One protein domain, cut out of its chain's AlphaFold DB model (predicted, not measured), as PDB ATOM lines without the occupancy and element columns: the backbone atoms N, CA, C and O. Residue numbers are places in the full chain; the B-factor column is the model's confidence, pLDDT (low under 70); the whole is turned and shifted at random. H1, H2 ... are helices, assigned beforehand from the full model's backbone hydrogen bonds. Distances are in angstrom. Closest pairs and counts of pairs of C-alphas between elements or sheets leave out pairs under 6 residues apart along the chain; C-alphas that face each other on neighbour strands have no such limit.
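Overview. This is residues 2 to 43 of the 127 residues of an uncharacterized protein of Populus trichocarpa (UniProt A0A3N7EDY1). Two separate helices of 15 residues each, H1 and H2, are set crosswise to each other with open space between them, and the link of residues 17 to 26 runs from the end of H1 to the first end of H2, which folds back past that link. H1 stands free over its whole length. The printed part has 42 residues, with H1 then H2, no named strand, and class all helix. It is extended, with a radius of gyration of the C-alphas of 14.3 A, and flat, spanning 39 by 31 by 13 A.

Arrangement. H1, residues 2 to 16, and H2, residues 27 to 41, are apart, with no C-alpha of one within 8 A of the other. A short link of 10 residues joins them. In both helices every O i to N i+4 pair is within hydrogen-bond range.

Along the chain. H1 measures 20.9 A from C-alpha 2 at (-23.851, 11.352, -20.842) to C-alpha 16. H2 measures 21.1 A from C-alpha 27 to C-alpha 41 at (-47.306, 5.817, 4.931).

Size, cuts and confidence. The C-alphas farthest apart, those of Glu 2 and Trp 29, are 39.4 A apart. The printed part has no cut. Its mean pLDDT is 77.7; residues 17 to 19, 22, 25 and 43 are under 70.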
ATOM      1  N   GLU A   2     -22.807  10.741 -21.693       78.75
ATOM      2  CA  GLU A   2     -23.851  11.352 -20.842       78.75
ATOM      3  C   GLU A   2     -24.911  10.375 -20.322       78.75
ATOM      4  O   GLU A   2     -25.200  10.377 -19.133       78.75
ATOM      5  N   ARG A   3     -25.441   9.484 -21.174       77.56
ATOM      6  CA  ARG A   3     -26.438   8.483 -20.748       77.56
ATOM      7  C   ARG A   3     -25.919   7.554 -19.647       77.56
ATOM      8  O   ARG A   3     -26.640   7.277 -18.698       77.56
ATOM      9  N   VAL A   4     -24.666   7.109 -19.761       86.56
ATOM     10  CA  VAL A   4     -24.028   6.225 -18.773       86.56
ATOM     11  C   VAL A   4     -23.814   6.968 -17.454       86.56
ATOM     12  O   VAL A   4     -24.094   6.413 -16.398       86.56
ATOM     13  N   ASN A   5     -23.398   8.237 -17.507       87.38
ATOM     14  CA  ASN A   5     -23.269   9.075 -16.312       87.38
ATOM     15  C   ASN A   5     -24.623   9.357 -15.647       87.38
ATOM     16  O   ASN A   5     -24.716   9.290 -14.425       87.38
ATOM     17  N   GLY A   6     -25.678   9.599 -16.430       88.81
ATOM     18  CA  GLY A   6     -27.035   9.765 -15.907       88.81
ATOM     19  C   GLY A   6     -27.528   8.522 -15.164       88.81
ATOM     20  O   GLY A   6     -28.050   8.630 -14.060       88.81
ATOM     21  N   TRP A   7     -27.285   7.330 -15.718       87.12
ATOM     22  CA  TRP A   7     -27.647   6.064 -15.068       87.12
ATOM     23  C   TRP A   7     -26.846   5.834 -13.785       87.12
ATOM     24  O   TRP A   7     -27.391   5.366 -12.789       87.12
ATOM     25  N   ARG A   8     -25.559   6.202 -13.789       89.50
ATOM     26  CA  ARG A   8     -24.683   6.099 -12.617       89.50
ATOM     27  C   ARG A   8     -25.155   6.984 -11.465       89.50
ATOM     28  O   ARG A   8     -25.130   6.544 -10.322       89.50
ATOM     29  N   ASN A   9     -25.595   8.201 -11.778       86.94
ATOM     30  CA  ASN A   9     -26.109   9.139 -10.784       86.94
ATOM     31  C   ASN A   9     -27.454   8.671 -10.217       86.94
ATOM     32  O   ASN A   9     -27.599   8.626  -9.002       86.94
ATOM     33  N   ALA A  10     -28.382   8.225 -11.069       81.81
ATOM     34  CA  ALA A  10     -29.667   7.688 -10.618       81.81
ATOM     35  C   ALA A  10     -29.499   6.448  -9.718       81.81
ATOM     36  O   ALA A  10     -30.153   6.335  -8.688       81.81
ATOM     37  N   LEU A  11     -28.584   5.534 -10.066       82.94
ATOM     38  CA  LEU A  11     -28.301   4.360  -9.236       82.94
ATOM     39  C   LEU A  11     -27.713   4.753  -7.876       82.94
ATOM     40  O   LEU A  11     -28.051   4.143  -6.866       82.94
ATOM     41  N   LYS A  12     -26.855   5.779  -7.851       84.56
ATOM     42  CA  LYS A  12     -26.293   6.315  -6.613       84.56
ATOM     43  C   LYS A  12     -27.379   6.936  -5.731       84.56
ATOM     44  O   LYS A  12     -27.435   6.611  -4.558       84.56
ATOM     45  N   GLU A  13     -28.273   7.743  -6.298       80.38
ATOM     46  CA  GLU A  13     -29.397   8.334  -5.553       80.38
ATOM     47  C   GLU A  13     -30.327   7.270  -4.955       80.38
ATOM     48  O   GLU A  13     -30.748   7.398  -3.810       80.38
ATOM     49  N   VAL A  14     -30.616   6.196  -5.698       76.06
ATOM     50  CA  VAL A  14     -31.439   5.080  -5.199       76.06
ATOM     51  C   VAL A  14     -30.711   4.269  -4.123       76.06
ATOM     52  O   VAL A  14     -31.351   3.833  -3.172       76.06
ATOM     53  N   ALA A  15     -29.394   4.077  -4.246       76.12
ATOM     54  CA  ALA A  15     -28.581   3.377  -3.249       76.12
ATOM     55  C   ALA A  15     -28.367   4.198  -1.964       76.12
ATOM     56  O   ALA A  15     -28.264   3.622  -0.883       76.12
ATOM     57  N   ASP A  16     -28.314   5.527  -2.089       74.38
ATOM     58  CA  ASP A  16     -28.209   6.471  -0.973       74.38
ATOM     59  C   ASP A  16     -29.574   6.698  -0.285       74.38
ATOM     60  O   ASP A  16     -29.627   7.173   0.854       74.38
ATOM     61  N   LEU A  17     -30.692   6.344  -0.938       69.38
ATOM     62  CA  LEU A  17     -32.010   6.313  -0.307       69.38
ATOM     63  C   LEU A  17     -32.016   5.201   0.750       69.38
ATOM     64  O   LEU A  17     -31.867   4.024   0.428       69.38
ATOM     65  N   ALA A  18     -32.199   5.563   2.021       62.56
ATOM     66  CA  ALA A  18     -32.270   4.600   3.116       62.56
ATOM     67  C   ALA A  18     -33.437   3.615   2.898       62.56
ATOM     68  O   ALA A  18     -34.596   3.929   3.165       62.56
ATOM     69  N   GLY A  19     -33.125   2.430   2.374       66.88
ATOM     70  CA  GLY A  19     -34.064   1.333   2.166       66.88
ATOM     71  C   GLY A  19     -34.030   0.316   3.307       66.88
ATOM     72  O   GLY A  19     -33.078   0.247   4.084       66.88
ATOM     73  N   MET A  20     -35.066  -0.518   3.393       71.38
ATOM     74  CA  MET A  20     -34.993  -1.747   4.183       71.38
ATOM     75  C   MET A  20     -34.067  -2.736   3.463       71.38
ATOM     76  O   MET A  20     -34.288  -3.054   2.297       71.38
ATOM     77  N   VAL A  21     -33.030  -3.225   4.147       72.75
ATOM     78  CA  VAL A  21     -32.107  -4.229   3.599       72.75
ATOM     79  C   VAL A  21     -32.667  -5.621   3.868       72.75
ATOM     80  O   VAL A  21     -32.951  -5.968   5.015       72.75
ATOM     81  N   LEU A  22     -32.811  -6.424   2.812       67.81
ATOM     82  CA  LEU A  22     -33.068  -7.855   2.934       67.81
ATOM     83  C   LEU A  22     -31.778  -8.507   3.453       67.81
ATOM     84  O   LEU A  22     -30.840  -8.725   2.690       67.81
ATOM     85  N   GLY A  23     -31.695  -8.716   4.768       71.12
ATOM     86  CA  GLY A  23     -30.627  -9.513   5.378       71.12
ATOM     87  C   GLY A  23     -30.834 -11.010   5.130       71.12
ATOM     88  O   GLY A  23     -31.536 -11.413   4.209       71.12
ATOM     89  N   ASP A  24     -30.306 -11.844   6.020       70.69
ATOM     90  CA  ASP A  24     -30.329 -13.317   5.950       70.69
ATOM     91  C   ASP A  24     -31.735 -13.939   6.173       70.69
ATOM     92  O   ASP A  24     -31.875 -15.134   6.437       70.69
ATOM     93  N   GLY A  25     -32.788 -13.118   6.147       67.06
ATOM     94  CA  GLY A  25     -34.153 -13.471   6.529       67.06
ATOM     95  C   GLY A  25     -35.028 -13.974   5.378       67.06
ATOM     96  O   GLY A  25     -34.705 -13.853   4.200       67.06
ATOM     97  N   TYR A  26     -36.197 -14.510   5.737       77.69
ATOM     98  CA  TYR A  26     -37.208 -14.967   4.785       77.69
ATOM     99  C   TYR A  26     -37.775 -13.798   3.965       77.69
ATOM    100  O   TYR A  26     -38.395 -12.887   4.518       77.69
ATOM    101  N   GLU A  27     -37.641 -13.877   2.639       81.25
ATOM    102  CA  GLU A  27     -38.168 -12.902   1.670       81.25
ATOM    103  C   GLU A  27     -39.641 -12.549   1.931       81.25
ATOM    104  O   GLU A  27     -40.017 -11.381   1.914       81.25
ATOM    105  N   ALA A  28     -40.466 -13.544   2.274       80.44
ATOM    106  CA  ALA A  28     -41.880 -13.338   2.581       80.44
ATOM    107  C   ALA A  28     -42.111 -12.371   3.759       80.44
ATOM    108  O   ALA A  28     -42.986 -11.509   3.687       80.44
ATOM    109  N   TRP A  29     -41.310 -12.472   4.823       79.00
ATOM    110  CA  TRP A  29     -41.422 -11.593   5.992       79.00
ATOM    111  C   TRP A  29     -40.948 -10.172   5.679       79.00
ATOM    112  O   TRP A  29     -41.545  -9.191   6.128       79.00
ATOM    113  N   PHE A  30     -39.902 -10.056   4.859       81.50
ATOM    114  CA  PHE A  30     -39.420  -8.772   4.365       81.50
ATOM    115  C   PHE A  30     -40.477  -8.065   3.512       81.50
ATOM    116  O   PHE A  30     -40.786  -6.901   3.760       81.50
ATOM    117  N   VAL A  31     -41.084  -8.780   2.558       83.06
ATOM    118  CA  VAL A  31     -42.170  -8.248   1.722       83.06
ATOM    119  C   VAL A  31     -43.353  -7.823   2.587       83.06
ATOM    120  O   VAL A  31     -43.869  -6.725   2.404       83.06
ATOM    121  N   GLN A  32     -43.756  -8.641   3.564       82.56
ATOM    122  CA  GLN A  32     -44.858  -8.304   4.465       82.56
ATOM    123  C   GLN A  32     -44.571  -7.033   5.278       82.56
ATOM    124  O   GLN A  32     -45.396  -6.121   5.300       82.56
ATOM    125  N   SER A  33     -43.380  -6.937   5.873       79.88
ATOM    126  CA  SER A  33     -42.950  -5.763   6.644       79.88
ATOM    127  C   SER A  33     -42.890  -4.506   5.776       79.88
ATOM    128  O   SER A  33     -43.344  -3.437   6.184       79.88
ATOM    129  N   PHE A  34     -42.383  -4.630   4.548       82.06
ATOM    130  CA  PHE A  34     -42.331  -3.532   3.588       82.06
ATOM    131  C   PHE A  34     -43.734  -3.054   3.195       82.06
ATOM    132  O   PHE A  34     -44.012  -1.855   3.240       82.06
ATOM    133  N   VAL A  35     -44.643  -3.979   2.865       83.00
ATOM    134  CA  VAL A  35     -46.041  -3.661   2.541       83.00
ATOM    135  C   VAL A  35     -46.730  -2.976   3.718       83.00
ATOM    136  O   VAL A  35     -47.457  -2.007   3.501       83.00
ATOM    137  N   GLU A  36     -46.484  -3.415   4.952       79.69
ATOM    138  CA  GLU A  36     -47.051  -2.797   6.151       79.69
ATOM    139  C   GLU A  36     -46.545  -1.358   6.348       79.69
ATOM    140  O   GLU A  36     -47.344  -0.446   6.581       79.69
ATOM    141  N   VAL A  37     -45.236  -1.125   6.194       79.81
ATOM    142  CA  VAL A  37     -44.632   0.215   6.272       79.81
ATOM    143  C   VAL A  37     -45.198   1.126   5.186       79.81
ATOM    144  O   VAL A  37     -45.647   2.231   5.487       79.81
ATOM    145  N   VAL A  38     -45.226   0.679   3.930       81.25
ATOM    146  CA  VAL A  38     -45.771   1.476   2.821       81.25
ATOM    147  C   VAL A  38     -47.256   1.757   3.041       81.25
ATOM    148  O   VAL A  38     -47.679   2.903   2.940       81.25
ATOM    149  N   SER A  39     -48.045   0.757   3.435       75.38
ATOM    150  CA  SER A  39     -49.490   0.910   3.661       75.38
ATOM    151  C   SER A  39     -49.829   1.873   4.800       75.38
ATOM    152  O   SER A  39     -50.879   2.513   4.756       75.38
ATOM    153  N   LYS A  40     -48.955   1.997   5.809       71.06
ATOM    154  CA  LYS A  40     -49.071   3.000   6.881       71.06
ATOM    155  C   LYS A  40     -48.703   4.413   6.418       71.06
ATOM    156  O   LYS A  40     -49.253   5.370   6.953       71.06
ATOM    157  N   ASN A  41     -47.782   4.535   5.460       71.94
ATOM    158  CA  ASN A  41     -47.306   5.817   4.931       71.94
ATOM    159  C   ASN A  41     -48.147   6.354   3.764       71.94
ATOM    160  O   ASN A  41     -48.082   7.542   3.464       71.94
ATOM    161  N   LEU A  42     -48.920   5.501   3.089       73.81
ATOM    162  CA  LEU A  42     -49.889   5.944   2.093       73.81
ATOM    163  C   LEU A  42     -51.015   6.717   2.784       73.81
ATOM    164  O   LEU A  42     -51.602   6.224   3.747       73.81
ATOM    165  N   ASP A  43     -51.327   7.909   2.267       63.38
ATOM    166  CA  ASP A  43     -52.364   8.777   2.821       63.38
ATOM    167  C   ASP A  43     -53.675   8.000   3.027       63.38
ATOM    168  O   ASP A  43     -54.292   7.530   2.058       63.38
TER     169      ASP A  43